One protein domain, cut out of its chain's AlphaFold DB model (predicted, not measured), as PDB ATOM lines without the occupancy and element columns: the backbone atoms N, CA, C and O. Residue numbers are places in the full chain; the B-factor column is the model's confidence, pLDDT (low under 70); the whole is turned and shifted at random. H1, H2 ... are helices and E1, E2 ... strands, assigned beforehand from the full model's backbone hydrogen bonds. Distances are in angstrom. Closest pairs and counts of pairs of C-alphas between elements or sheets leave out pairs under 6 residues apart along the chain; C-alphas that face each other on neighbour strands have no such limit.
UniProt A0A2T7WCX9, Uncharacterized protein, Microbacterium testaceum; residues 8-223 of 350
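This is residues 8 to 223 of the 350 residues of an uncharacterized protein of Microbacterium testaceum (UniProt A0A2T7WCX9). Three twisted sheets are stacked face to face in turn: the four-strand sheet E5 to E8 is the middle layer, between the five-strand sheet ending in E4 and E19 and part of a large, curled eight-strand sheet. H1 lies over E13 of the large sheet and leads back to E19 beside E1, while the small hairpin of E15 and E16, whose centres are the farthest from the mean of all C-alphas at 27.3 A and 24.0 A, runs on from E16 into E17 of the large sheet across a break of 2 residues. The printed part has 216 residues with 19 named strands and one named helix, E1 to E18, then H1 and E19; its class is mostly strand. The large sheet is mixed, in the order E12, E11, E10, E9, E13, E14, E17, E18, and the other sheets are antiparallel. The whole is compact, with a radius of gyration of the C-alphas of 17.9 A and spans of 49 by 48 by 35 A.

The large, strongly twisted sheet runs from E12, residues 141 to 146, through E11, 130 to 135, E10, 109 to 113, E9, 101 to 106, E13, 150 to 155, E14, 161 to 166, and E17, 181 to 186, to E18, 203 to 205. E9 and E13 are parallel, with N 155 and O 105 3.3 A apart. H1, residues 207 to 217, is on this sheet at a height of 10.1 A, over E13 and slantwise to it at 40 degrees on the local plane; 6 of its 7 O i to N i+4 pairs are within hydrogen-bond range. The next sheet holds E5, residues 50 to 57, E6, 60 to 67, E7, 81 to 86, and E8, 91 to 94; N 53 and O 64 are 2.9 A apart. It faces the large sheet with strands at 43 degrees; the closest C-alphas of E5 and E9 are those of Thr 57 and Thr 106, 5.4 A. On it faces the third sheet, E4, residues 35 to 39, E3, 25 to 29, E2, 15 to 20, E1, 8 to 12, and E19, 220 to 222, with strands at 19 degrees; N 9 and O 220 are 2.8 A apart. E1 to E4, E5 to E8 and E9 to E12 are meanders, each strand the antiparallel neighbour of the one before. E15, residues 171 to 173, and E16, 176 to 178, form a hairpin, with N 178 and O 171 2.8 A apart.

E1 begins at C-alpha 8 (139.147, 279.312, 219.907) and E19 ends at C-alpha 222 (142.719, 284.119, 222.297). E6 is 23.1 A long, E5 21.9 A and H1 15.6 A.

The printed part has no cut. The two C-alphas farthest apart are those of Arg 34 and Pro 174, 55.1 A. The links E6 to E7, E10 to E11 and E17 to E18 are long. The mean pLDDT of the printed part is 93.0, and no printed residue is under 70.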
ATOM      1  N   GLN A   8     138.769 279.645 221.277       96.25
ATOM      2  CA  GLN A   8     139.147 279.312 219.907       96.25
ATOM      3  C   GLN A   8     138.295 280.152 218.951       96.25
ATOM      4  O   GLN A   8     137.083 279.963 218.846       96.25
ATOM      5  N   ARG A   9     138.917 281.117 218.274       95.50
ATOM      6  CA  ARG A   9     138.255 282.095 217.409       95.50
ATOM      7  C   ARG A   9     138.467 281.768 215.938       95.50
ATOM      8  O   ARG A   9     139.597 281.577 215.495       95.50
ATOM      9  N   ILE A  10     137.382 281.776 215.170       94.19
ATOM     10  CA  ILE A  10     137.399 281.535 213.727       94.19
ATOM     11  C   ILE A  10     136.544 282.575 213.011       94.19
ATOM     12  O   ILE A  10     135.491 282.991 213.501       94.19
ATOM     13  N   ARG A  11     136.991 282.987 211.826       92.69
ATOM     14  CA  ARG A  11     136.217 283.838 210.927       92.69
ATOM     15  C   ARG A  11     135.394 282.977 209.972       92.69
ATOM     16  O   ARG A  11     135.938 282.102 209.307       92.69
ATOM     17  N   VAL A  12     134.102 283.271 209.870       91.44
ATOM     18  CA  VAL A  12     133.179 282.640 208.921       91.44
ATOM     19  C   VAL A  12     132.541 283.734 208.070       91.44
ATOM     20  O   VAL A  12     131.625 284.435 208.500       91.44
ATOM     21  N   GLY A  13     133.077 283.937 206.865       88.38
ATOM     22  CA  GLY A  13     132.701 285.065 206.012       88.38
ATOM     23  C   GLY A  13     132.943 286.409 206.711       88.38
ATOM     24  O   GLY A  13     134.081 286.773 207.022       88.38
ATOM     25  N   ASN A  14     131.859 287.144 206.969       90.81
ATOM     26  CA  ASN A  14     131.884 288.429 207.679       90.81
ATOM     27  C   ASN A  14     131.545 288.320 209.174       90.81
ATOM     28  O   ASN A  14     131.498 289.341 209.854       90.81
ATOM     29  N   ALA A  15     131.307 287.109 209.677       95.06
ATOM     30  CA  ALA A  15     131.087 286.850 211.089       95.06
ATOM     31  C   ALA A  15     132.348 286.275 211.744       95.06
ATOM     32  O   ALA A  15     133.215 285.691 211.087       95.06
ATOM     33  N   THR A  16     132.413 286.401 213.064       96.44
ATOM     34  CA  THR A  16     133.431 285.760 213.895       96.44
ATOM     35  C   THR A  16     132.732 284.897 214.929       96.44
ATOM     36  O   THR A  16     131.826 285.375 215.610       96.44
ATOM     37  N   ILE A  17     133.162 283.645 215.074       97.56
ATOM     38  CA  ILE A  17     132.675 282.740 216.117       97.56
ATOM     39  C   ILE A  17     133.833 282.434 217.062       97.56
ATOM     40  O   ILE A  17     134.916 282.058 216.614       97.56
ATOM     41  N   SER A  18     133.616 282.624 218.361       97.44
ATOM     42  CA  SER A  18     134.563 282.250 219.417       97.44
ATOM     43  C   SER A  18     133.954 281.119 220.239       97.44
ATOM     44  O   SER A  18     132.864 281.289 220.773       97.44
ATOM     45  N   VAL A  19     134.627 279.972 220.312       97.75
ATOM     46  CA  VAL A  19     134.197 278.774 221.055       97.75
ATOM     47  C   VAL A  19     135.070 278.619 222.290       97.75
ATOM     48  O   VAL A  19     136.293 278.725 222.178       97.75
ATOM     49  N   ALA A  20     134.474 278.437 223.467       95.62
ATOM     50  CA  ALA A  20     135.253 278.290 224.690       95.62
ATOM     51  C   ALA A  20     135.975 276.940 224.692       95.62
ATOM     52  O   ALA A  20     135.408 275.927 224.283       95.62
ATOM     53  N   ALA A  21     137.226 276.925 225.150       91.06
ATOM     54  CA  ALA A  21     138.029 275.702 225.168       91.06
ATOM     55  C   ALA A  21     137.557 274.696 226.236       91.06
ATOM     56  O   ALA A  21     137.734 273.493 226.073       91.06
ATOM     57  N   ASP A  22     136.962 275.188 227.324       89.75
ATOM     58  CA  ASP A  22     136.636 274.430 228.536       89.75
ATOM     59  C   ASP A  22     135.146 274.475 228.923       89.75
ATOM     60  O   ASP A  22     134.707 273.741 229.811       89.75
ATOM     61  N   GLU A  23     134.343 275.284 228.233       94.69
ATOM     62  CA  GLU A  23     132.934 275.533 228.546       94.69
ATOM     63  C   GLU A  23     132.009 275.260 227.345       94.69
ATOM     64  O   GLU A  23     132.420 275.413 226.194       94.69
ATOM     65  N   PRO A  24     130.733 274.893 227.577       97.06
ATOM     66  CA  PRO A  24     129.772 274.584 226.523       97.06
ATOM     67  C   PRO A  24     129.134 275.861 225.963       97.06
ATOM     68  O   PRO A  24     127.917 276.048 226.053       97.06
ATOM     69  N   ILE A  25     129.960 276.775 225.452       97.88
ATOM     70  CA  ILE A  25     129.531 278.092 224.975       97.88
ATOM     71  C   ILE A  25     130.305 278.547 223.740       97.88
ATOM     72  O   ILE A  25     131.517 278.363 223.618       97.88
ATOM     73  N   ALA A  26     129.586 279.216 222.844       98.25
ATOM     74  CA  ALA A  26     130.156 280.016 221.777       98.25
ATOM     75  C   ALA A  26     129.507 281.401 221.714       98.25
ATOM     76  O   ALA A  26     128.320 281.571 221.997       98.25
ATOM     77  N   VAL A  27     130.292 282.384 221.282       97.94
ATOM     78  CA  VAL A  27     129.833 283.739 220.969       97.94
ATOM     79  C   VAL A  27     129.963 283.964 219.471       97.94
ATOM     80  O   VAL A  27     131.049 283.835 218.901       97.94
ATOM     81  N   VAL A  28     128.850 284.316 218.834       98.06
ATOM     82  CA  VAL A  28     128.765 284.650 217.414       98.06
ATOM     83  C   VAL A  28     128.626 286.159 217.277       98.06
ATOM     84  O   VAL A  28     127.612 286.738 217.666       98.06
ATOM     85  N   ARG A  29     129.640 286.802 216.700       97.00
ATOM     86  CA  ARG A  29     129.617 288.227 216.364       97.00
ATOM     87  C   ARG A  29     129.296 288.382 214.882       97.00
ATOM     88  O   ARG A  29     130.103 288.017 214.024       97.00
ATOM     89  N   GLY A  30     128.098 288.888 214.600       93.19
ATOM     90  CA  GLY A  30     127.615 289.119 213.239       93.19
ATOM     91  C   GLY A  30     128.228 290.364 212.583       93.19
ATOM     92  O   GLY A  30     128.907 291.153 213.244       93.19
ATOM     93  N   PRO A  31     127.958 290.587 211.283       89.00
ATOM     94  CA  PRO A  31     128.409 291.787 210.570       89.00
ATOM     95  C   PRO A  31     127.742 293.075 211.079       89.00
ATOM     96  O   PRO A  31     128.273 294.162 210.882       89.00
ATOM     97  N   ASP A  32     126.596 292.953 211.756       90.50
ATOM     98  CA  ASP A  32     125.897 294.033 212.461       90.50
ATOM     99  C   ASP A  32     126.598 294.452 213.768       90.50
ATOM    100  O   ASP A  32     126.127 295.353 214.460       90.50
ATOM    101  N   GLY A  33     127.698 293.782 214.129       89.56
ATOM    102  CA  GLY A  33     128.433 293.992 215.372       89.56
ATOM    103  C   GLY A  33     127.730 293.431 216.608       89.56
ATOM    104  O   GLY A  33     128.277 293.533 217.704       89.56
ATOM    105  N   ARG A  34     126.543 292.823 216.459       93.56
ATOM    106  CA  ARG A  34     125.802 292.240 217.581       93.56
ATOM    107  C   ARG A  34     126.357 290.870 217.928       93.56
ATOM    108  O   ARG A  34     126.633 290.050 217.049       93.56
ATOM    109  N   GLU A  35     126.449 290.621 219.224       96.12
ATOM    110  CA  GLU A  35     126.844 289.331 219.767       96.12
ATOM    111  C   GLU A  35     125.623 288.493 220.112       96.12
ATOM    112  O   GLU A  35     124.633 288.981 220.660       96.12
ATOM    113  N   ARG A  36     125.699 287.215 219.759       97.50
ATOM    114  CA  ARG A  36     124.700 286.203 220.081       97.50
ATOM    115  C   ARG A  36     125.413 285.043 220.757       97.50
ATOM    116  O   ARG A  36     126.488 284.639 220.318       97.50
ATOM    117  N   VAL A  37     124.818 284.527 221.822       98.00
ATOM    118  CA  VAL A  37     125.404 283.461 222.635       98.00
ATOM    119  C   VAL A  37     124.696 282.147 222.328       98.00
ATOM    120  O   VAL A  37     123.468 282.091 222.328       98.00
ATOM    121  N   ALA A  38     125.478 281.101 222.088       98.31
ATOM    122  CA  ALA A  38     125.026 279.726 221.933       98.31
ATOM    123  C   ALA A  38     125.582 278.885 223.085       98.31
ATOM    124  O   ALA A  38     126.773 278.978 223.376       98.31
ATOM    125  N   THR A  39     124.752 278.058 223.724       98.31
ATOM    126  CA  THR A  39     125.186 277.155 224.802       98.31
ATOM    127  C   THR A  39     124.636 275.744 224.616       98.31
ATOM    128  O   THR A  39     123.591 275.545 223.995       98.31
ATOM    129  N   TRP A  40     125.348 274.747 225.146       97.69
ATOM    130  CA  TRP A  40     124.950 273.331 225.096       97.69
ATOM    131  C   TRP A  40     125.354 272.562 226.371       97.69
ATOM    132  O   TRP A  40     126.039 271.541 226.297       97.69
ATOM    133  N   PRO A  41     124.942 273.027 227.565       97.06
ATOM    134  CA  PRO A  41     125.422 272.481 228.839       97.06
ATOM    135  C   PRO A  41     125.044 271.014 229.087       97.06
ATOM    136  O   PRO A  41     125.657 270.367 229.934       97.06
ATOM    137  N   ASP A  42     124.066 270.499 228.341       94.81
ATOM    138  CA  ASP A  42     123.451 269.182 228.532       94.81
ATOM    139  C   ASP A  42     124.008 268.120 227.567       94.81
ATOM    140  O   ASP A  42     123.480 267.010 227.506       94.81
ATOM    141  N   LEU A  43     125.031 268.453 226.767       95.38
ATOM    142  CA  LEU A  43     125.623 267.507 225.824       95.38
ATOM    143  C   LEU A  43     126.268 266.336 226.578       95.38
ATOM    144  O   LEU A  43     127.250 266.504 227.299       95.38
ATOM    145  N   ASP A  44     125.726 265.139 226.368       93.06
ATOM    146  CA  ASP A  44     126.217 263.915 226.993       93.06
ATOM    147  C   ASP A  44     127.479 263.395 226.287       93.06
ATOM    148  O   ASP A  44     127.422 262.832 225.190       93.06
ATOM    149  N   LEU A  45     128.619 263.576 226.953       94.25
ATOM    150  CA  LEU A  45     129.937 263.096 226.530       94.25
ATOM    151  C   LEU A  45     130.373 261.833 227.296       94.25
ATOM    152  O   LEU A  45     131.492 261.348 227.127       94.25
ATOM    153  N   GLY A  46     129.482 261.258 228.109       93.44
ATOM    154  CA  GLY A  46     129.767 260.093 228.937       93.44
ATOM    155  C   GLY A  46     130.699 260.398 230.111       93.44
ATOM    156  O   GLY A  46     130.718 261.503 230.650       93.44
ATOM    157  N   ALA A  47     131.456 259.382 230.529       93.12
ATOM    158  CA  ALA A  47     132.239 259.421 231.763       93.12
ATOM    159  C   ALA A  47     133.651 260.008 231.613       93.12
ATOM    160  O   ALA A  47     134.298 260.276 232.624       93.12
ATOM    161  N   ARG A  48     134.132 260.210 230.380       94.00
ATOM    162  CA  ARG A  48     135.500 260.670 230.093       94.00
ATOM    163  C   ARG A  48     135.523 262.112 229.620       94.00
ATOM    164  O   ARG A  48     134.646 262.545 228.869       94.00
ATOM    165  N   ALA A  49     136.532 262.846 230.072       94.62
ATOM    166  CA  ALA A  49     136.867 264.154 229.546       94.62
ATOM    167  C   ALA A  49     137.093 264.035 228.037       94.62
ATOM    168  O   ALA A  49     137.440 262.968 227.520       94.62
ATOM    169  N   ALA A  50     136.834 265.124 227.324       94.44
ATOM    170  CA  ALA A  50     136.876 265.128 225.876       94.44
ATOM    171  C   ALA A  50     137.679 266.315 225.363       94.44
ATOM    172  O   ALA A  50     137.499 267.437 225.838       94.44
ATOM    173  N   ASP A  51     138.492 266.064 224.346       93.31
ATOM    174  CA  ASP A  51     139.154 267.110 223.586       93.31
ATOM    175  C   ASP A  51     138.184 267.683 222.552       93.31
ATOM    176  O   ASP A  51     137.387 266.959 221.947       93.31
ATOM    177  N   ALA A  52     138.259 268.997 222.341       94.69
ATOM    178  CA  ALA A  52     137.428 269.710 221.383       94.69
ATOM    179  C   ALA A  52     138.240 270.118 220.145       94.69
ATOM    180  O   ALA A  52     139.277 270.776 220.238       94.69
ATOM    181  N   THR A  53     137.735 269.768 218.964       95.44
ATOM    182  CA  THR A  53     138.235 270.255 217.672       95.44
ATOM    183  C   THR A  53     137.193 271.164 217.039       95.44
ATOM    184  O   THR A  53     136.043 270.758 216.881       95.44
ATOM    185  N   VAL A  54     137.584 272.380 216.651       96.75
ATOM    186  CA  VAL A  54     136.678 273.328 215.989       96.75
ATOM    187  C   VAL A  54     136.973 273.373 214.495       96.75
ATOM    188  O   VAL A  54     138.108 273.620 214.095       96.75
ATOM    189  N   LEU A  55     135.945 273.153 213.679       95.94
ATOM    190  CA  LEU A  55     136.009 273.170 212.220       95.94
ATOM    191  C   LEU A  55     135.042 274.219 211.675       95.94
ATOM    192  O   LEU A  55     133.857 274.203 212.007       95.94
ATOM    193  N   SER A  56     135.518 275.122 210.822       94.62
ATOM    194  CA  SER A  56     134.652 276.097 210.164       94.62
ATOM    195  C   SER A  56     133.981 275.542 208.917       94.62
ATOM    196  O   SER A  56     134.511 274.706 208.188       94.62
ATOM    197  N   THR A  57     132.791 276.068 208.670       94.62
ATOM    198  CA  THR A  57     132.040 275.931 207.428       94.62
ATOM    199  C   THR A  57     131.511 277.308 207.049       94.62
ATOM    200  O   THR A  57     131.551 278.242 207.843       94.62
ATOM    201  N   SER A  58     130.955 277.450 205.858       93.12
ATOM    202  CA  SER A  58     130.270 278.662 205.419       93.12
ATOM    203  C   SER A  58     128.964 278.940 206.168       93.12
ATOM    204  O   SER A  58     128.489 280.075 206.152       93.12
ATOM    205  N   ALA A  59     128.404 277.938 206.854       92.75
ATOM    206  CA  ALA A  59     127.164 278.046 207.620       92.75
ATOM    207  C   ALA A  59     127.378 278.273 209.129       92.75
ATOM    208  O   ALA A  59     126.411 278.533 209.850       92.75
ATOM    209  N   GLY A  60     128.618 278.181 209.618       95.81
ATOM    210  CA  GLY A  60     128.922 278.218 211.046       95.81
ATOM    211  C   GLY A  60     130.167 277.410 211.404       95.81
ATOM    212  O   GLY A  60     131.067 277.237 210.581       95.81
ATOM    213  N   VAL A  61     130.221 276.898 212.630       97.25
ATOM    214  CA  VAL A  61     131.315 276.037 213.107       97.25
ATOM    215  C   VAL A  61     130.785 274.729 213.673       97.25
ATOM    216  O   VAL A  61     129.726 274.691 214.295       97.25
ATOM    217  N   TRP A  62     131.556 273.664 213.498       97.94
ATOM    218  CA  TRP A  62     131.406 272.410 214.220       97.94
ATOM    219  C   TRP A  62     132.401 272.358 215.371       97.94
ATOM    220  O   TRP A  62     133.589 272.574 215.163       97.94
ATOM    221  N   VAL A  63     131.922 272.028 216.564       98.06
ATOM    222  CA  VAL A  63     132.726 271.685 217.737       98.06
ATOM    223  C   VAL A  63     132.603 270.182 217.933       98.06
ATOM    224  O   VAL A  63     131.531 269.684 218.275       98.06
ATOM    225  N   VAL A  64     133.673 269.452 217.646       97.44
ATOM    226  CA  VAL A  64     133.722 267.991 217.720       97.44
ATOM    227  C   VAL A  64     134.423 267.596 219.007       97.44
ATOM    228  O   VAL A  64     135.603 267.888 219.179       97.44
ATOM    229  N   TYR A  65     133.694 266.923 219.887       96.75
ATOM    230  CA  TYR A  65     134.193 266.380 221.139       96.75
ATOM    231  C   TYR A  65     134.578 264.919 220.950       96.75
ATOM    232  O   TYR A  65     133.766 264.114 220.478       96.75
ATOM    233  N   ARG A  66     135.805 264.576 221.338       94.88
ATOM    234  CA  ARG A  66     136.316 263.206 221.335       94.88
ATOM    235  C   ARG A  66     136.800 262.822 222.723       94.88
ATOM    236  O   ARG A  66     137.571 263.590 223.291       94.88
ATOM    237  N   PRO A  67     136.368 261.676 223.267       94.00
ATOM    238  CA  PRO A  67     136.876 261.178 224.536       94.00
ATOM    239  C   PRO A  67     138.398 261.089 224.522       94.00
ATOM    240  O   PRO A  67     138.975 260.619 223.544       94.00
ATOM    241  N   GLN A  68     139.023 261.511 225.614       92.81
ATOM    242  CA  GLN A  68     140.452 261.320 225.809       92.81
ATOM    243  C   GLN A  68     140.776 259.827 225.906       92.81
ATOM    244  O   GLN A  68     140.045 259.041 226.527       92.81
ATOM    245  N   GLU A  69     141.886 259.449 225.282       87.56
ATOM    246  CA  GLU A  69     142.421 258.096 225.351       87.56
ATOM    247  C   GLU A  69     142.848 257.769 226.791       87.56
ATOM    248  O   GLU A  69     143.347 258.623 227.524       87.56
ATOM    249  N   ALA A  70     142.647 256.519 227.210       84.44
ATOM    250  CA  ALA A  70     143.222 256.006 228.451       84.44
ATOM    251  C   ALA A  70     143.573 254.532 228.304       84.44
ATOM    252  O   ALA A  70     142.935 253.821 227.532       84.44
ATOM    253  N   GLN A  71     144.521 254.085 229.124       78.69
ATOM    254  CA  GLN A  71     144.850 252.671 229.306       78.69
ATOM    255  C   GLN A  71     143.923 251.973 230.316       78.69
ATOM    256  O   GLN A  71     143.816 250.753 230.305       78.69
ATOM    257  N   ASP A  72     143.243 252.735 231.180       77.50
ATOM    258  CA  ASP A  72     142.315 252.190 232.171       77.50
ATOM    259  C   ASP A  72     141.001 251.744 231.506       77.50
ATOM    260  O   ASP A  72     140.306 252.546 230.872       77.50
ATOM    261  N   GLU A  73     140.661 250.464 231.664       81.25
ATOM    262  CA  GLU A  73     139.413 249.859 231.177       81.25
ATOM    263  C   GLU A  73     138.290 249.837 232.232       81.25
ATOM    264  O   GLU A  73     137.134 249.564 231.903       81.25
ATOM    265  N   ALA A  74     138.598 250.122 233.501       82.44
ATOM    266  CA  ALA A  74     137.642 250.096 234.606       82.44
ATOM    267  C   ALA A  74     136.617 251.237 234.513       82.44
ATOM    268  O   ALA A  74     135.488 251.108 234.995       82.44
ATOM    269  N   ILE A  75     136.988 252.342 233.869       84.50
ATOM    270  CA  ILE A  75     136.111 253.493 233.651       84.50
ATOM    271  C   ILE A  75     135.489 253.412 232.259       84.50
ATOM    272  O   ILE A  75     136.188 253.283 231.254       84.50
ATOM    273  N   ALA A  76     134.164 253.559 232.189       85.94
ATOM    274  CA  ALA A  76     133.423 253.500 230.932       85.94
ATOM    275  C   ALA A  76     134.015 254.440 229.856       85.94
ATOM    276  O   ALA A  76     134.485 255.538 230.185       85.94
ATOM    277  N   PRO A  77     133.985 254.052 228.567       85.50
ATOM    278  CA  PRO A  77     134.418 254.931 227.492       85.50
ATOM    279  C   PRO A  77     133.553 256.200 227.451       85.50
ATOM    280  O   PRO A  77     132.373 256.198 227.819       85.50
ATOM    281  N   GLY A  78     134.151 257.305 227.008       89.81
ATOM    282  CA  GLY A  78     133.391 258.517 226.714       89.81
ATOM    283  C   GLY A  78     132.570 258.357 225.436       89.81
ATOM    284  O   GLY A  78     132.628 257.337 224.751       89.81
ATOM    285  N   ARG A  79     131.811 259.394 225.090       93.38
ATOM    286  CA  ARG A  79     131.012 259.438 223.864       93.38
ATOM    287  C   ARG A  79     131.464 260.583 222.974       93.38
ATOM    288  O   ARG A  79     131.447 261.738 223.387       93.38
ATOM    289  N   SER A  80     131.811 260.254 221.735       94.69
ATOM    290  CA  SER A  80     132.071 261.253 220.701       94.69
ATOM    291  C   SER A  80     130.766 261.922 220.267       94.69
ATOM    292  O   SER A  80     129.779 261.247 219.944       94.69
ATOM    293  N   ALA A  81     130.771 263.249 220.215       95.75
ATOM    294  CA  ALA A  81     129.630 264.056 219.805       95.75
ATOM    295  C   ALA A  81     130.098 265.322 219.087       95.75
ATOM    296  O   ALA A  81     131.218 265.782 219.287       95.75
ATOM    297  N   ALA A  82     129.235 265.912 218.268       97.19
ATOM    298  CA  ALA A  82     129.509 267.192 217.636       97.19
ATOM    299  C   ALA A  82     128.345 268.168 217.796       97.19
ATOM    300  O   ALA A  82     127.173 267.790 217.723       97.19
ATOM    301  N   VAL A  83     128.696 269.438 217.973       97.81
ATOM    302  CA  VAL A  83     127.772 270.567 218.051       97.81
ATOM    303  C   VAL A  83     128.026 271.477 216.864       97.81
ATOM    304  O   VAL A  83     129.163 271.860 216.615       97.81
ATOM    305  N   HIS A  84     126.981 271.836 216.134       98.12
ATOM    306  CA  HIS A  84     127.048 272.878 215.125       98.12
ATOM    307  C   HIS A  84     126.508 274.185 215.703       98.12
ATOM    308  O   HIS A  84     125.369 274.217 216.164       98.12
ATOM    309  N   VAL A  85     127.292 275.256 215.625       98.12
ATOM    310  CA  VAL A  85     126.870 276.619 215.967       98.12
ATOM    311  C   VAL A  85     126.734 277.419 214.677       98.12
ATOM    312  O   VAL A  85     127.728 277.686 213.998       98.12
ATOM    313  N   GLY A  86     125.500 277.780 214.329       96.50
ATOM    314  CA  GLY A  86     125.187 278.583 213.149       96.50
ATOM    315  C   GLY A  86     125.542 280.064 213.307       96.50
ATOM    316  O   GLY A  86     125.759 280.563 214.410       96.50
ATOM    317  N   LEU A  87     125.546 280.800 212.191       95.44
ATOM    318  CA  LEU A  87     125.787 282.255 212.170       95.44
ATOM    319  C   LEU A  87     124.739 283.086 212.936       95.44
ATOM    320  O   LEU A  87     124.979 284.244 213.271       95.44
ATOM    321  N   ASP A  88     123.576 282.507 213.209       95.12
ATOM    322  CA  ASP A  88     122.494 283.074 214.014       95.12
ATOM    323  C   ASP A  88     122.539 282.620 215.486       95.12
ATOM    324  O   ASP A  88     121.616 282.917 216.240       95.12
ATOM    325  N   ALA A  89     123.613 281.930 215.893       96.62
ATOM    326  CA  ALA A  89     123.769 281.241 217.175       96.62
ATOM    327  C   ALA A  89     122.777 280.084 217.409       96.62
ATOM    328  O   ALA A  89     122.614 279.631 218.543       96.62
ATOM    329  N   SER A  90     122.145 279.556 216.352       96.69
ATOM    330  CA  SER A  90     121.413 278.291 216.445       96.69
ATOM    331  C   SER A  90     122.362 277.130 216.755       96.69
ATOM    332  O   SER A  90     123.484 277.068 216.248       96.69
ATOM    333  N   VAL A  91     121.897 276.201 217.590       97.25
ATOM    334  CA  VAL A  91     122.659 275.020 218.014       97.25
ATOM    335  C   VAL A  91     122.030 273.770 217.407       97.25
ATOM    336  O   VAL A  91     120.842 273.508 217.593       97.25
ATOM    337  N   GLY A  92     122.833 273.001 216.677       95.56
ATOM    338  CA  GLY A  92     122.484 271.686 216.143       95.56
ATOM    339  C   GLY A  92     123.403 270.605 216.703       95.56
ATOM    340  O   GLY A  92     124.534 270.887 217.089       95.56
ATOM    341  N   PHE A  93     122.938 269.359 216.727       93.94
ATOM    342  CA  PHE A  93     123.691 268.241 217.298       93.94
ATOM    343  C   PHE A  93     123.872 267.112 216.286       93.94
ATOM    344  O   PHE A  93     122.941 266.725 215.576       93.94
ATOM    345  N   ALA A  94     125.069 266.533 216.271       89.69
ATOM    346  CA  ALA A  94     125.369 265.265 215.630       89.69
ATOM    347  C   ALA A  94     125.960 264.321 216.682       89.69
ATOM    348  O   ALA A  94     127.152 264.356 216.978       89.69
ATOM    349  N   ALA A  95     125.099 263.497 217.274       85.81
ATOM    350  CA  ALA A  95     125.470 262.516 218.285       85.81
ATOM    351  C   ALA A  95     124.579 261.260 218.180       85.81
ATOM    352  O   ALA A  95     123.431 261.374 217.734       85.81
ATOM    353  N   PRO A  96     125.080 260.079 218.594       89.06
ATOM    354  CA  PRO A  96     126.498 259.787 218.832       89.06
ATOM    355  C   PRO A  96     127.287 259.735 217.510       89.06
ATOM    356  O   PRO A  96     126.714 259.450 216.456       89.06
ATOM    357  N   LEU A  97     128.594 260.009 217.562       91.31
ATOM    358  CA  LEU A  97     129.498 259.823 216.413       91.31
ATOM    359  C   LEU A  97     130.162 258.437 216.388       91.31
ATOM    360  O   LEU A  97     130.677 258.033 215.348       91.31
ATOM    361  N   GLY A  98     130.137 257.711 217.510       88.88
ATOM    362  CA  GLY A  98     130.868 256.451 217.667       88.88
ATOM    363  C   GLY A  98     132.377 256.642 217.494       88.88
ATOM    364  O   GLY A  98     132.907 257.715 217.798       88.88
ATOM    365  N   ASP A  99     133.034 255.619 216.953       87.50
ATOM    366  CA  ASP A  99     134.488 255.594 216.725       87.50
ATOM    367  C   ASP A  99     134.887 256.157 215.351       87.50
ATOM    368  O   ASP A  99     136.020 256.007 214.899       87.50
ATOM    369  N   ALA A 100     133.950 256.801 214.650       91.38
ATOM    370  CA  ALA A 100     134.176 257.270 213.295       91.38
ATOM    371  C   ALA A 100     135.307 258.313 213.218       91.38
ATOM    372  O   ALA A 100     135.375 259.284 213.986       91.38
ATOM    373  N   GLN A 101     136.191 258.141 212.237       92.56
ATOM    374  CA  GLN A 101     137.321 259.036 212.033       92.56
ATOM    375  C   GLN A 101     136.853 260.318 211.331       92.56
ATOM    376  O   GLN A 101     136.341 260.297 210.220       92.56
ATOM    377  N   LEU A 102     137.053 261.465 211.973       94.94
ATOM    378  CA  LEU A 102     136.819 262.793 211.416       94.94
ATOM    379  C   LEU A 102     137.755 263.041 210.232       94.94
ATOM    380  O   LEU A 102     138.971 262.967 210.387       94.94
ATOM    381  N   ILE A 103     137.170 263.383 209.087       95.62
ATOM    382  CA  ILE A 103     137.894 263.759 207.867       95.62
ATOM    383  C   ILE A 103     137.922 265.285 207.697       95.62
ATOM    384  O   ILE A 103     138.896 265.845 207.201       95.62
ATOM    385  N   GLY A 104     136.843 265.968 208.088       96.31
ATOM    386  CA  GLY A 104     136.709 267.420 207.977       96.31
ATOM    387  C   GLY A 104     135.252 267.876 208.032       96.31
ATOM    388  O   GLY A 104     134.349 267.096 208.344       96.31
ATOM    389  N   ALA A 105     135.009 269.147 207.722       96.75
ATOM    390  CA  ALA A 105     133.668 269.718 207.656       96.75
ATOM    391  C   ALA A 105     133.513 270.590 206.410       96.75
ATOM    392  O   ALA A 105     134.449 271.261 205.977       96.75
ATOM    393  N   THR A 106     132.319 270.559 205.823       96.38
ATOM    394  CA  THR A 106     131.971 271.349 204.637       96.38
ATOM    395  C   THR A 106     130.540 271.867 204.744       96.38
ATOM    396  O   THR A 106     129.821 271.522 205.684       96.38
ATOM    397  N   VAL A 107     130.081 272.627 203.745       93.69
ATOM    398  CA  VAL A 107     128.688 273.093 203.635       93.69
ATOM    399  C   VAL A 107     127.655 271.956 203.715       93.69
ATOM    400  O   VAL A 107     126.513 272.172 204.112       93.69
ATOM    401  N   HIS A 108     128.054 270.724 203.386       95.00
ATOM    402  CA  HIS A 108     127.193 269.542 203.459       95.00
ATOM    403  C   HIS A 108     127.051 268.978 204.883       95.00
ATOM    404  O   HIS A 108     126.083 268.272 205.171       95.00
ATOM    405  N   GLY A 109     128.006 269.262 205.773       95.75
ATOM    406  CA  GLY A 109     128.049 268.729 207.131       95.75
ATOM    407  C   GLY A 109     129.433 268.245 207.560       95.75
ATOM    408  O   GLY A 109     130.447 268.553 206.934       95.75
ATOM    409  N   LEU A 110     129.452 267.479 208.648       97.44
ATOM    410  CA  LEU A 110     130.632 266.836 209.218       97.44
ATOM    411  C   LEU A 110     130.915 265.509 208.504       97.44
ATOM    412  O   LEU A 110     130.018 264.670 208.428       97.44
ATOM    413  N   TRP A 111     132.134 265.317 208.000       97.81
ATOM    414  CA  TRP A 111     132.538 264.125 207.249       97.81
ATOM    415  C   TRP A 111     133.294 263.154 208.141       97.81
ATOM    416  O   TRP A 111     134.297 263.509 208.764       97.81
ATOM    417  N   LEU A 112     132.803 261.922 208.176       96.75
ATOM    418  CA  LEU A 112     133.264 260.864 209.057       96.75
ATOM    419  C   LEU A 112     133.553 259.614 208.228       96.75
ATOM    420  O   LEU A 112     132.740 259.234 207.388       96.75
ATOM    421  N   ARG A 113     134.687 258.971 208.466       95.12
ATOM    422  CA  ARG A 113     135.050 257.675 207.899       95.12
ATOM    423  C   ARG A 113     134.657 256.561 208.858       95.12
ATOM    424  O   ARG A 113     134.768 256.716 210.075       95.12
ATOM    425  N   ASP A 114     134.222 255.447 208.285       87.88
ATOM    426  CA  ASP A 114     133.949 254.215 209.020       87.88
ATOM    427  C   ASP A 114     135.187 253.758 209.831       87.88
ATOM    428  O   ASP A 114     136.271 253.651 209.253       87.88
ATOM    429  N   PRO A 115     135.066 253.481 211.143       83.75
ATOM    430  CA  PRO A 115     136.189 253.014 211.960       83.75
ATOM    431  C   PRO A 115     136.808 251.697 211.475       83.75
ATOM    432  O   PRO A 115     137.982 251.452 211.734       83.75
ATOM    433  N   ALA A 116     136.060 250.855 210.752       83.69
ATOM    434  CA  ALA A 116     136.585 249.608 210.198       83.69
ATOM    435  C   ALA A 116     137.549 249.830 209.016       83.69
ATOM    436  O   ALA A 116     138.186 248.888 208.545       83.69
ATOM    437  N   ALA A 117     137.648 251.057 208.497       83.25
ATOM    438  CA  ALA A 117     138.521 251.372 207.380       83.25
ATOM    439  C   ALA A 117     139.985 251.472 207.839       83.25
ATOM    440  O   ALA A 117     140.424 252.503 208.358       83.25
ATOM    441  N   SER A 118     140.752 250.414 207.567       84.94
ATOM    442  CA  SER A 118     142.190 250.342 207.847       84.94
ATOM    443  C   SER A 118     142.937 251.588 207.376       84.94
ATOM    444  O   SER A 118     142.663 252.114 206.297       84.94
ATOM    445  N   SER A 119     143.845 252.084 208.212       84.56
ATOM    446  CA  SER A 119     144.775 253.167 207.867       84.56
ATOM    447  C   SER A 119     146.197 252.642 207.658       84.56
ATOM    448  O   SER A 119     147.127 253.443 207.600       84.56
ATOM    449  N   ASP A 120     146.368 251.319 207.578       89.00
ATOM    450  CA  ASP A 120     147.663 250.692 207.353       89.00
ATOM    451  C   ASP A 120     148.160 251.030 205.930       89.00
ATOM    452  O   ASP A 120     147.463 250.737 204.948       89.00
ATOM    453  N   PRO A 121     149.323 251.692 205.783       88.56
ATOM    454  CA  PRO A 121     149.875 252.012 204.472       88.56
ATOM    455  C   PRO A 121     150.253 250.772 203.644       88.56
ATOM    456  O   PRO A 121     150.288 250.878 202.418       88.56
ATOM    457  N   ASP A 122     150.480 249.615 204.273       89.62
ATOM    458  CA  ASP A 122     150.785 248.356 203.587       89.62
ATOM    459  C   ASP A 122     149.529 247.690 202.983       89.62
ATOM    460  O   ASP A 122     149.616 246.906 202.032       89.62
ATOM    461  N   GLU A 123     148.331 248.035 203.462       91.94
ATOM    462  CA  GLU A 123     147.065 247.492 202.962       91.94
ATOM    463  C   GLU A 123     146.542 248.267 201.744       91.94
ATOM    464  O   GLU A 123     145.543 248.984 201.810       91.94
ATOM    465  N   ALA A 124     147.198 248.107 200.593       89.62
ATOM    466  CA  ALA A 124     146.915 248.878 199.377       89.62
ATOM    467  C   ALA A 124     145.418 248.971 198.987       89.62
ATOM    468  O   ALA A 124     144.941 250.041 198.599       89.62
ATOM    469  N   ASP A 125     144.648 247.890 199.144       90.56
ATOM    470  CA  ASP A 125     143.212 247.855 198.822       90.56
ATOM    471  C   ASP A 125     142.357 248.776 199.713       90.56
ATOM    472  O   ASP A 125     141.287 249.232 199.295       90.56
ATOM    473  N   ALA A 126     142.812 249.090 200.931       89.94
ATOM    474  CA  ALA A 126     142.143 250.024 201.837       89.94
ATOM    475  C   ALA A 126     142.259 251.490 201.374       89.94
ATOM    476  O   ALA A 126     141.495 252.347 201.827       89.94
ATOM    477  N   TRP A 127     143.178 251.779 200.445       92.31
ATOM    478  CA  TRP A 127     143.409 253.114 199.885       92.31
ATOM    479  C   TRP A 127     142.641 253.367 198.580       92.31
ATOM    480  O   TRP A 127     142.447 254.514 198.171       92.31
ATOM    481  N   LEU A 128     142.145 252.300 197.948       91.88
ATOM    482  CA  LEU A 128     141.397 252.338 196.687       91.88
ATOM    483  C   LEU A 128     139.879 252.476 196.873       91.88
ATOM    484  O   LEU A 128     139.124 252.352 195.912       91.88
ATOM    485  N   ARG A 129     139.414 252.705 198.102       92.75
ATOM    486  CA  ARG A 129     138.005 252.948 198.423       92.75
ATOM    487  C   ARG A 129     137.864 253.680 199.747       92.75
ATOM    488  O   ARG A 129     138.701 253.538 200.631       92.75
ATOM    489  N   ASP A 130     136.770 254.408 199.896       95.06
ATOM    490  CA  ASP A 130     136.360 254.995 201.166       95.06
ATOM    491  C   ASP A 130     134.849 254.867 201.344       95.06
ATOM    492  O   ASP A 130     134.088 254.946 200.379       95.06
ATOM    493  N   ASN A 131     134.414 254.695 202.585       94.81
ATOM    494  CA  ASN A 131     133.004 254.739 202.950       94.81
ATOM    495  C   ASN A 131     132.837 255.830 203.993       94.81
ATOM    496  O   ASN A 131     133.332 255.718 205.117       94.81
ATOM    497  N   VAL A 132     132.140 256.894 203.601       96.25
ATOM    498  CA  VAL A 132     132.011 258.092 204.422       96.25
ATOM    499  C   VAL A 132     130.560 258.365 204.786       96.25
ATOM    500  O   VAL A 132     129.631 258.174 203.998       96.25
ATOM    501  N   GLN A 133     130.371 258.835 206.010       96.31
ATOM    502  CA  GLN A 133     129.117 259.337 206.532       96.31
ATOM    503  C   GLN A 133     129.218 260.854 206.696       96.31
ATOM    504  O   GLN A 133     130.138 261.361 207.331       96.31
ATOM    505  N   ILE A 134     128.247 261.581 206.151       96.50
ATOM    506  CA  ILE A 134     128.138 263.032 206.287       96.50
ATOM    507  C   ILE A 134     126.964 263.342 207.213       96.50
ATOM    508  O   ILE A 134     125.830 262.931 206.950       96.50
ATOM    509  N   ARG A 135     127.227 264.057 208.309       96.06
ATOM    510  CA  ARG A 135     126.223 264.470 209.300       96.06
ATOM    511  C   ARG A 135     125.920 265.954 209.148       96.06
ATOM    512  O   ARG A 135     126.785 266.797 209.363       96.06
ATOM    513  N   SER A 136     124.684 266.282 208.794       93.06
ATOM    514  CA  SER A 136     124.233 267.675 208.715       93.06
ATOM    515  C   SER A 136     123.961 268.261 210.104       93.06
ATOM    516  O   SER A 136     123.635 267.537 211.047       93.06
ATOM    517  N   ALA A 137     123.990 269.593 210.212       88.00
ATOM    518  CA  ALA A 137     123.642 270.319 211.439       88.00
ATOM    519  C   ALA A 137     122.195 270.071 211.910       88.00
ATOM    520  O   ALA A 137     121.877 270.256 213.081       88.00
ATOM    521  N   ARG A 138     121.317 269.629 210.999       87.06
ATOM    522  CA  ARG A 138     119.908 269.301 211.272       87.06
ATOM    523  C   ARG A 138     119.692 267.822 211.615       87.06
ATOM    524  O   ARG A 138     118.558 267.358 211.616       87.06
ATOM    525  N   GLY A 139     120.764 267.065 211.843       84.12
ATOM    526  CA  GLY A 139     120.708 265.653 212.228       84.12
ATOM    527  C   GLY A 139     120.550 264.665 211.068       84.12
ATOM    528  O   GLY A 139     120.712 263.464 211.279       84.12
ATOM    529  N   ALA A 140     120.301 265.133 209.839       90.94
ATOM    530  CA  ALA A 140     120.261 264.266 208.661       90.94
ATOM    531  C   ALA A 140     121.632 263.615 208.427       90.94
ATOM    532  O   ALA A 140     122.668 264.263 208.606       90.94
ATOM    533  N   SER A 141     121.623 262.354 208.003       93.81
ATOM    534  CA  SER A 141     122.821 261.577 207.706       93.81
ATOM    535  C   SER A 141     122.800 261.125 206.254       93.81
ATOM    536  O   SER A 141     121.800 260.582 205.797       93.81
ATOM    537  N   HIS A 142     123.930 261.266 205.572       95.69
ATOM    538  CA  HIS A 142     124.150 260.747 204.225       95.69
ATOM    539  C   HIS A 142     125.307 259.753 204.239       95.69
ATOM    540  O   HIS A 142     126.286 259.978 204.945       95.69
ATOM    541  N   ARG A 143     125.198 258.658 203.490       96.44
ATOM    542  CA  ARG A 143     126.300 257.711 203.279       96.44
ATOM    543  C   ARG A 143     126.737 257.790 201.830       96.44
ATOM    544  O   ARG A 143     125.889 257.851 200.944       96.44
ATOM    545  N   MET A 144     128.042 257.777 201.615       96.69
ATOM    546  CA  MET A 144     128.629 257.872 200.291       96.69
ATOM    547  C   MET A 144     129.830 256.940 200.187       96.69
ATOM    548  O   MET A 144     130.702 256.953 201.058       96.69
ATOM    549  N   SER A 145     129.873 256.142 199.124       96.25
ATOM    550  CA  SER A 145     131.072 255.403 198.740       96.25
ATOM    551  C   SER A 145     131.933 256.263 197.822       96.25
ATOM    552  O   SER A 145     131.426 257.029 197.002       96.25
ATOM    553  N   VAL A 146     133.247 256.151 197.967       95.75
ATOM    554  CA  VAL A 146     134.233 256.877 197.167       95.75
ATOM    555  C   VAL A 146     135.209 255.862 196.608       95.75
ATOM    556  O   VAL A 146     135.663 254.976 197.326       95.75
ATOM    557  N   ASP A 147     135.552 255.982 195.333       94.81
ATOM    558  CA  ASP A 147     136.496 255.076 194.668       94.81
ATOM    559  C   ASP A 147     137.972 255.343 195.027       94.81
ATOM    560  O   ASP A 147     138.868 254.752 194.431       94.81
ATOM    561  N   ARG A 148     138.241 256.232 195.989       94.81
ATOM    562  CA  ARG A 148     139.564 256.560 196.532       94.81
ATOM    563  C   ARG A 148     139.450 256.988 197.990       94.81
ATOM    564  O   ARG A 148     138.455 257.602 198.376       94.81
ATOM    565  N   ARG A 149     140.492 256.719 198.781       95.06
ATOM    566  CA  ARG A 149     140.615 257.207 200.162       95.06
ATOM    567  C   ARG A 149     140.621 258.732 200.185       95.06
ATOM    568  O   ARG A 149     141.464 259.352 199.537       95.06
ATOM    569  N   ILE A 150     139.727 259.339 200.960       95.75
ATOM    570  CA  ILE A 150     139.737 260.788 201.164       95.75
ATOM    571  C   ILE A 150     140.911 261.167 202.082       95.75
ATOM    572  O   ILE A 150     141.034 260.661 203.191       95.75
ATOM    573  N   ALA A 151     141.768 262.086 201.659       93.50
ATOM    574  CA  ALA A 151     142.810 262.634 202.523       93.50
ATOM    575  C   ALA A 151     142.206 263.641 203.516       93.50
ATOM    576  O   ALA A 151     142.428 263.559 204.721       93.50
ATOM    577  N   TRP A 152     141.400 264.575 203.005       95.00
ATOM    578  CA  TRP A 152     140.741 265.621 203.787       95.00
ATOM    579  C   TRP A 152     139.598 266.271 203.001       95.00
ATOM    580  O   TRP A 152     139.522 266.173 201.773       95.00
ATOM    581  N   VAL A 153     138.716 266.977 203.715       96.62
ATOM    582  CA  VAL A 153     137.671 267.824 203.117       96.62
ATOM    583  C   VAL A 153     137.605 269.182 203.798       96.62
ATOM    584  O   VAL A 153     137.705 269.277 205.021       96.62
ATOM    585  N   ILE A 154     137.416 270.234 203.004       95.44
ATOM    586  CA  ILE A 154     137.392 271.619 203.484       95.44
ATOM    587  C   ILE A 154     136.242 272.372 202.818       95.44
ATOM    588  O   ILE A 154     135.994 272.224 201.618       95.44
ATOM    589  N   ASP A 155     135.541 273.199 203.589       94.62
ATOM    590  CA  ASP A 155     134.554 274.128 203.045       94.62
ATOM    591  C   ASP A 155     135.218 275.219 202.187       94.62
ATOM    592  O   ASP A 155     136.137 275.908 202.629       94.62
ATOM    593  N   ALA A 156     134.733 275.399 200.959       91.31
ATOM    594  CA  ALA A 156     135.155 276.451 200.036       91.31
ATOM    595  C   ALA A 156     134.061 277.518 199.824       91.31
ATOM    596  O   ALA A 156     134.097 278.288 198.861       91.31
ATOM    597  N   GLY A 157     133.073 277.572 200.717       86.88
ATOM    598  CA  GLY A 157     131.989 278.538 200.706       86.88
ATOM    599  C   GLY A 157     131.052 278.364 199.523       86.88
ATOM    600  O   GLY A 157     130.575 277.267 199.240       86.88
ATOM    601  N   ALA A 158     130.779 279.461 198.815       84.06
ATOM    602  CA  ALA A 158     129.896 279.447 197.649       84.06
ATOM    603  C   ALA A 158     130.385 278.499 196.536       84.06
ATOM    604  O   ALA A 158     129.579 278.028 195.737       84.06
ATOM    605  N   SER A 159     131.684 278.182 196.510       84.25
ATOM    606  CA  SER A 159     132.277 277.235 195.564       84.25
ATOM    607  C   SER A 159     132.005 275.766 195.920       84.25
ATOM    608  O   SER A 159     132.303 274.891 195.113       84.25
ATOM    609  N   GLY A 160     131.432 275.471 197.094       90.62
ATOM    610  CA  GLY A 160     131.145 274.115 197.564       90.62
ATOM    611  C   GLY A 160     132.216 273.585 198.514       90.62
ATOM    612  O   GLY A 160     132.608 274.263 199.457       90.62
ATOM    613  N   ALA A 161     132.680 272.360 198.287       95.12
ATOM    614  CA  ALA A 161     133.686 271.692 199.106       95.12
ATOM    615  C   ALA A 161     134.924 271.331 198.281       95.12
ATOM    616  O   ALA A 161     134.798 270.789 197.184       95.12
ATOM    617  N   ARG A 162     136.118 271.564 198.830       95.81
ATOM    618  CA  ARG A 162     137.359 270.967 198.320       95.81
ATOM    619  C   ARG A 162     137.518 269.593 198.951       95.81
ATOM    620  O   ARG A 162     137.527 269.478 200.175       95.81
ATOM    621  N   VAL A 163     137.616 268.568 198.116       96.88
ATOM    622  CA  VAL A 163     137.796 267.178 198.539       96.88
ATOM    623  C   VAL A 163     139.117 266.698 197.971       96.88
ATOM    624  O   VAL A 163     139.276 266.671 196.752       96.88
ATOM    625  N   ALA A 164     140.051 266.332 198.844       96.50
ATOM    626  CA  ALA A 164     141.309 265.722 198.444       96.50
ATOM    627  C   ALA A 164     141.265 264.215 198.654       96.50
ATOM    628  O   ALA A 164     140.760 263.734 199.668       96.50
ATOM    629  N   VAL A 165     141.818 263.474 197.706       96.56
ATOM    630  CA  VAL A 165     141.888 262.015 197.710       96.56
ATOM    631  C   VAL A 165     143.315 261.558 197.463       96.56
ATOM    632  O   VAL A 165     144.071 262.217 196.745       96.56
ATOM    633  N   HIS A 166     143.666 260.403 198.017       95.12
ATOM    634  CA  HIS A 166     144.874 259.699 197.618       95.12
ATOM    635  C   HIS A 166     144.638 259.059 196.251       95.12
ATOM    636  O   HIS A 166     143.700 258.281 196.075       95.12
ATOM    637  N   THR A 167     145.447 259.415 195.255       94.19
ATOM    638  CA  THR A 167     145.246 258.945 193.875       94.19
ATOM    639  C   THR A 167     145.710 257.505 193.676       94.19
ATOM    640  O   THR A 167     145.244 256.828 192.756       94.19
ATOM    641  N   GLU A 168     146.596 257.043 194.555       93.00
ATOM    642  CA  GLU A 168     147.178 255.706 194.598       93.00
ATOM    643  C   GLU A 168     147.501 255.298 196.046       93.00
ATOM    644  O   GLU A 168     147.572 256.170 196.918       93.00
ATOM    645  N   PRO A 169     147.702 253.993 196.314       93.75
ATOM    646  CA  PRO A 169     148.191 253.524 197.604       93.75
ATOM    647  C   PRO A 169     149.542 254.149 197.990       93.75
ATOM    648  O   PRO A 169     150.343 254.458 197.096       93.75
ATOM    649  N   PRO A 170     149.823 254.311 199.296       93.44
ATOM    650  CA  PRO A 170     151.088 254.849 199.774       93.44
ATOM    651  C   PRO A 170     152.266 254.018 199.276       93.44
ATOM    652  O   PRO A 170     152.193 252.797 199.154       93.44
ATOM    653  N   ARG A 171     153.380 254.688 198.992       92.94
ATOM    654  CA  ARG A 171     154.610 254.030 198.537       92.94
ATOM    655  C   ARG A 171     155.713 254.235 199.557       92.94
ATOM    656  O   ARG A 171     155.940 255.358 200.005       92.94
ATOM    657  N   TRP A 172     156.422 253.168 199.902       92.75
ATOM    658  CA  TRP A 172     157.564 253.272 200.800       92.75
ATOM    659  C   TRP A 172     158.746 253.958 200.110       92.75
ATOM    660  O   TRP A 172     159.078 253.667 198.959       92.75
ATOM    661  N   SER A 173     159.426 254.834 200.844       92.75
ATOM    662  CA  SER A 173     160.718 255.402 200.475       92.75
ATOM    663  C   SER A 173     161.697 255.286 201.648       92.75
ATOM    664  O   SER A 173     161.265 255.135 202.791       92.75
ATOM    665  N   PRO A 174     163.017 255.448 201.434       93.12
ATOM    666  CA  PRO A 174     163.987 255.472 202.533       93.12
ATOM    667  C   PRO A 174     163.730 256.553 203.598       93.12
ATOM    668  O   PRO A 174     164.319 256.497 204.671       93.12
ATOM    669  N   ARG A 175     162.891 257.555 203.297       89.56
ATOM    670  CA  ARG A 175     162.508 258.639 204.217       89.56
ATOM    671  C   ARG A 175     161.112 258.450 204.824       89.56
ATOM    672  O   ARG A 175     160.656 259.331 205.543       89.56
ATOM    673  N   GLY A 176     160.450 257.327 204.541       91.75
ATOM    674  CA  GLY A 176     159.094 257.014 204.987       91.75
ATOM    675  C   GLY A 176     158.087 256.911 203.842       91.75
ATOM    676  O   GLY A 176     158.451 256.893 202.662       91.75
ATOM    677  N   TRP A 177     156.810 256.826 204.208       91.00
ATOM    678  CA  TRP A 177     155.683 256.690 203.287       91.00
ATOM    679  C   TRP A 177     155.418 257.969 202.487       91.00
ATOM    680  O   TRP A 177     155.377 259.062 203.048       91.00
ATOM    681  N   ILE A 178     155.207 257.820 201.179       91.38
ATOM    682  CA  ILE A 178     154.854 258.894 200.245       91.38
ATOM    683  C   ILE A 178     153.394 258.725 199.821       91.38
ATOM    684  O   ILE A 178     152.989 257.633 199.416       91.38
ATOM    685  N   TYR A 179     152.634 259.822 199.860       91.94
ATOM    686  CA  TYR A 179     151.209 259.865 199.535       91.94
ATOM    687  C   TYR A 179     150.961 260.793 198.342       91.94
ATOM    688  O   TYR A 179     151.127 262.005 198.450       91.94
ATOM    689  N   ALA A 180     150.524 260.249 197.206       94.12
ATOM    690  CA  ALA A 180     150.112 261.075 196.074       94.12
ATOM    691  C   ALA A 180     148.671 261.560 196.279       94.12
ATOM    692  O   ALA A 180     147.752 260.748 196.418       94.12
ATOM    693  N   THR A 181     148.479 262.879 196.303       95.81
ATOM    694  CA  THR A 181     147.192 263.506 196.627       95.81
ATOM    695  C   THR A 181     146.730 264.405 195.486       95.81
ATOM    696  O   THR A 181     147.514 265.148 194.895       95.81
ATOM    697  N   ALA A 182     145.437 264.361 195.177       96.75
ATOM    698  CA  ALA A 182     144.803 265.301 194.264       96.75
ATOM    699  C   ALA A 182     143.448 265.748 194.808       96.75
ATOM    700  O   ALA A 182     142.786 265.008 195.533       96.75
ATOM    701  N   GLU A 183     143.024 266.952 194.446       96.75
ATOM    702  CA  GLU A 183     141.753 267.525 194.867       96.75
ATOM    703  C   GLU A 183     140.797 267.770 193.704       96.75
ATOM    704  O   GLU A 183     141.198 267.948 192.552       96.75
ATOM    705  N   PHE A 184     139.514 267.843 194.034       96.06
ATOM    706  CA  PHE A 184     138.464 268.356 193.165       96.06
ATOM    707  C   PHE A 184     137.456 269.167 193.978       96.06
ATOM    708  O   PHE A 184     137.418 269.119 195.211       96.06
ATOM    709  N   VAL A 185     136.613 269.912 193.267       95.62
ATOM    710  CA  VAL A 185     135.512 270.664 193.866       95.62
ATOM    711  C   VAL A 185     134.224 269.852 193.774       95.62
ATOM    712  O   VAL A 185     133.805 269.416 192.698       95.62
ATOM    713  N   LEU A 186     133.580 269.665 194.920       95.25
ATOM    714  CA  LEU A 186     132.238 269.124 195.036       95.25
ATOM    715  C   LEU A 186     131.256 270.282 195.223       95.25
ATOM    716  O   LEU A 186     131.300 270.985 196.231       95.25
ATOM    717  N   SER A 187     130.382 270.480 194.238       93.56
ATOM    718  CA  SER A 187     129.374 271.540 194.248       93.56
ATOM    719  C   SER A 187     128.470 271.465 195.482       93.56
ATOM    720  O   SER A 187     128.197 270.362 195.956       93.56
ATOM    721  N   PRO A 188     127.968 272.610 195.981       90.50
ATOM    722  CA  PRO A 188     126.966 272.600 197.037       90.50
ATOM    723  C   PRO A 188     125.673 271.944 196.531       90.50
ATOM    724  O   PRO A 188     125.294 272.121 195.373       90.50
ATOM    725  N   GLY A 189     124.968 271.227 197.406       90.19
ATOM    726  CA  GLY A 189     123.654 270.658 197.099       90.19
ATOM    727  C   GLY A 189     123.500 269.208 197.560       90.19
ATOM    728  O   GLY A 189     124.164 268.789 198.507       90.19
ATOM    729  N   PRO A 190     122.588 268.442 196.934       92.69
ATOM    730  CA  PRO A 190     122.418 267.025 197.234       92.69
ATOM    731  C   PRO A 190     123.705 266.237 196.972       92.69
ATOM    732  O   PRO A 190     124.312 266.354 195.908       92.69
ATOM    733  N   LEU A 191     124.096 265.407 197.938       95.12
ATOM    734  CA  LEU A 191     125.243 264.515 197.804       95.12
ATOM    735  C   LEU A 191     124.857 263.246 197.025       95.12
ATOM    736  O   LEU A 191     123.773 262.699 197.255       95.12
ATOM    737  N   PRO A 192     125.728 262.735 196.136       95.31
ATOM    738  CA  PRO A 192     125.498 261.460 195.471       95.31
ATOM    739  C   PRO A 192     125.733 260.288 196.438       95.31
ATOM    740  O   PRO A 192     126.453 260.419 197.426       95.31
ATOM    741  N   ALA A 193     125.146 259.125 196.151       96.50
ATOM    742  CA  ALA A 193     125.429 257.896 196.902       96.50
ATOM    743  C   ALA A 193     126.816 257.310 196.572       96.50
ATOM    744  O   ALA A 193     127.444 256.700 197.432       96.50
ATOM    745  N   GLU A 194     127.303 257.532 195.348       96.94
ATOM    746  CA  GLU A 194     128.636 257.128 194.893       96.94
ATOM    747  C   GLU A 194     129.395 258.347 194.362       96.94
ATOM    748  O   GLU A 194     128.851 259.152 193.601       96.94
ATOM    749  N   LEU A 195     130.668 258.464 194.724       95.62
ATOM    750  CA  LEU A 195     131.578 259.488 194.231       95.62
ATOM    751  C   LEU A 195     132.736 258.835 193.485       95.62
ATOM    752  O   LEU A 195     133.614 258.219 194.087       95.62
ATOM    753  N   ARG A 196     132.733 259.000 192.162       95.25
ATOM    754  CA  ARG A 196     133.788 258.506 191.281       95.25
ATOM    755  C   ARG A 196     134.762 259.627 190.952       95.25
ATOM    756  O   ARG A 196     134.377 260.640 190.366       95.25
ATOM    757  N   THR A 197     136.012 259.472 191.365       92.69
ATOM    758  CA  THR A 197     137.068 260.478 191.185       92.69
ATOM    759  C   THR A 197     137.547 260.544 189.738       92.69
ATOM    760  O   THR A 197     137.915 261.617 189.271       92.69
ATOM    761  N   GLN A 198     137.450 259.440 188.993       89.06
ATOM    762  CA  GLN A 198     137.771 259.372 187.559       89.06
ATOM    763  C   GLN A 198     136.861 260.234 186.661       89.06
ATOM    764  O   GLN A 198     137.277 260.645 185.582       89.06
ATOM    765  N   ASP A 199     135.642 260.545 187.115       91.69
ATOM    766  CA  ASP A 199     134.668 261.362 186.375       91.69
ATOM    767  C   ASP A 199     134.847 262.869 186.655       91.69
ATOM    768  O   ASP A 199     133.993 263.694 186.319       91.69
ATOM    769  N   ARG A 200     135.936 263.245 187.339       91.38
ATOM    770  CA  ARG A 200     136.184 264.596 187.850       91.38
ATOM    771  C   ARG A 200     137.536 265.114 187.353       91.38
ATOM    772  O   ARG A 200     138.497 264.351 187.271       91.38
ATOM    773  N   PRO A 201     137.661 266.426 187.092       92.50
ATOM    774  CA  PRO A 201     138.969 267.037 186.912       92.50
ATOM    775  C   PRO A 201     139.703 267.056 188.260       92.50
ATOM    776  O   PRO A 201     139.304 267.774 189.178       92.50
ATOM    777  N   LEU A 202     140.763 266.257 188.371       95.19
ATOM    778  CA  LEU A 202     141.630 266.209 189.544       95.19
ATOM    779  C   LEU A 202     142.807 267.173 189.377       95.19
ATOM    780  O   LEU A 202     143.476 267.183 188.342       95.19
ATOM    781  N   ARG A 203     143.090 267.953 190.420       96.12
ATOM    782  CA  ARG A 203     144.273 268.810 190.515       96.12
ATOM    783  C   ARG A 203     145.242 268.206 191.533       96.12
ATOM    784  O   ARG A 203     144.861 268.110 192.696       96.12
ATOM    785  N   PRO A 204     146.468 267.816 191.149       96.44
ATOM    786  CA  PRO A 204     147.479 267.388 192.112       96.44
ATOM    787  C   PRO A 204     147.724 268.457 193.182       96.44
ATOM    788  O   PRO A 204     147.706 269.653 192.878       96.44
ATOM    789  N   VAL A 205     147.943 268.013 194.417       94.31
ATOM    790  CA  VAL A 205     148.251 268.865 195.569       94.31
ATOM    791  C   VAL A 205     149.495 268.302 196.243       94.31
ATOM    792  O   VAL A 205     149.528 267.114 196.563       94.31
ATOM    793  N   ASP A 206     150.509 269.139 196.438       92.06
ATOM    794  CA  ASP A 206     151.717 268.751 197.163       92.06
ATOM    795  C   ASP A 206     151.588 268.977 198.680       92.06
ATOM    796  O   ASP A 206     150.651 269.615 199.171       92.06
ATOM    797  N   ASP A 207     152.548 268.450 199.440       87.56
ATOM    798  CA  ASP A 207     152.548 268.538 200.902       87.56
ATOM    799  C   ASP A 207     152.567 269.991 201.406       87.56
ATOM    800  O   ASP A 207     151.954 270.300 202.429       87.56
ATOM    801  N   ALA A 208     153.230 270.911 200.697       90.19
ATOM    802  CA  ALA A 208     153.318 272.311 201.106       90.19
ATOM    803  C   ALA A 208     151.963 273.021 200.969       90.19
ATOM    804  O   ALA A 208     151.553 273.775 201.861       90.19
ATOM    805  N   GLU A 209     151.232 272.745 199.888       90.56
ATOM    806  CA  GLU A 209     149.860 273.204 199.699       90.56
ATOM    807  C   GLU A 209     148.910 272.608 200.748       90.56
ATOM    808  O   GLU A 209     148.081 273.340 201.299       90.56
ATOM    809  N   ILE A 210     149.047 271.315 201.075       88.75
ATOM    810  CA  ILE A 210     148.252 270.661 202.130       88.75
ATOM    811  C   ILE A 210     148.501 271.347 203.475       88.75
ATOM    812  O   ILE A 210     147.550 271.759 204.142       88.75
ATOM    813  N   MET A 211     149.765 271.530 203.861       89.88
ATOM    814  CA  MET A 211     150.127 272.170 205.129       89.88
ATOM    815  C   MET A 211     149.626 273.613 205.206       89.88
ATOM    816  O   MET A 211     149.135 274.041 206.254       89.88
ATOM    817  N   THR A 212     149.682 274.350 204.095       90.94
ATOM    818  CA  THR A 212     149.127 275.708 203.995       90.94
ATOM    819  C   THR A 212     147.612 275.701 204.198       90.94
ATOM    820  O   THR A 212     147.090 276.489 204.989       90.94
ATOM    821  N   ALA A 213     146.901 274.783 203.535       86.88
ATOM    822  CA  ALA A 213     145.454 274.649 203.665       86.88
ATOM    823  C   ALA A 213     145.037 274.280 205.097       86.88
ATOM    824  O   ALA A 213     144.138 274.912 205.642       86.88
ATOM    825  N   MET A 214     145.717 273.321 205.732       87.81
ATOM    826  CA  MET A 214     145.414 272.900 207.106       87.81
ATOM    827  C   MET A 214     145.724 273.993 208.127       87.81
ATOM    828  O   MET A 214     144.919 274.243 209.022       87.81
ATOM    829  N   SER A 215     146.845 274.701 207.967       88.12
ATOM    830  CA  SER A 215     147.231 275.794 208.867       88.12
ATOM    831  C   SER A 215     146.220 276.942 208.849       88.12
ATOM    832  O   SER A 215     145.956 277.545 209.885       88.12
ATOM    833  N   ALA A 216     145.602 277.217 207.694       86.88
ATOM    834  CA  ALA A 216     144.570 278.245 207.559       86.88
ATOM    835  C   ALA A 216     143.251 277.899 208.278       86.88
ATOM    836  O   ALA A 216     142.443 278.793 208.531       86.88
ATOM    837  N   LEU A 217     143.025 276.623 208.607       86.62
ATOM    838  CA  LEU A 217     141.839 276.157 209.331       86.62
ATOM    839  C   LEU A 217     142.022 276.169 210.847       86.62
ATOM    840  O   LEU A 217     141.041 276.031 211.577       86.62
ATOM    841  N   VAL A 218     143.259 276.322 211.328       90.50
ATOM    842  CA  VAL A 218     143.551 276.311 212.760       90.50
ATOM    843  C   VAL A 218     142.905 277.537 213.419       90.50
ATOM    844  O   VAL A 218     143.211 278.671 213.041       90.50
ATOM    845  N   PRO A 219     142.034 277.348 214.427       93.25
ATOM    846  CA  PRO A 219     141.424 278.460 215.141       93.25
ATOM    847  C   PRO A 219     142.472 279.315 215.848       93.25
ATOM    848  O   PRO A 219     143.397 278.796 216.480       93.25
ATOM    849  N   GLN A 220     142.283 280.633 215.833       93.50
ATOM    850  CA  GLN A 220     143.111 281.533 216.623       93.50
ATOM    851  C   GLN A 220     142.797 281.329 218.108       93.50
ATOM    852  O   GLN A 220     141.659 281.510 218.541       93.50
ATOM    853  N   ARG A 221     143.808 280.995 218.909       93.25
ATOM    854  CA  ARG A 221     143.675 280.944 220.367       93.25
ATOM    855  C   ARG A 221     143.769 282.355 220.935       93.25
ATOM    856  O   ARG A 221     144.749 283.051 220.677       93.25
ATOM    857  N   VAL A 222     142.755 282.785 221.682       92.94
ATOM    858  CA  VAL A 222     142.719 284.119 222.297       92.94
ATOM    859  C   VAL A 222     142.359 284.037 223.786       92.94
ATOM    860  O   VAL A 222     141.587 283.153 224.182       92.94
ATOM    861  N   PRO A 223     142.914 284.927 224.629       91.00
ATOM    862  CA  PRO A 223     142.518 285.031 226.028       91.00
ATOM    863  C   PRO A 223     141.029 285.354 226.168       91.00
ATOM    864  O   PRO A 223     140.420 285.945 225.271       91.00
TER     865      PRO A 223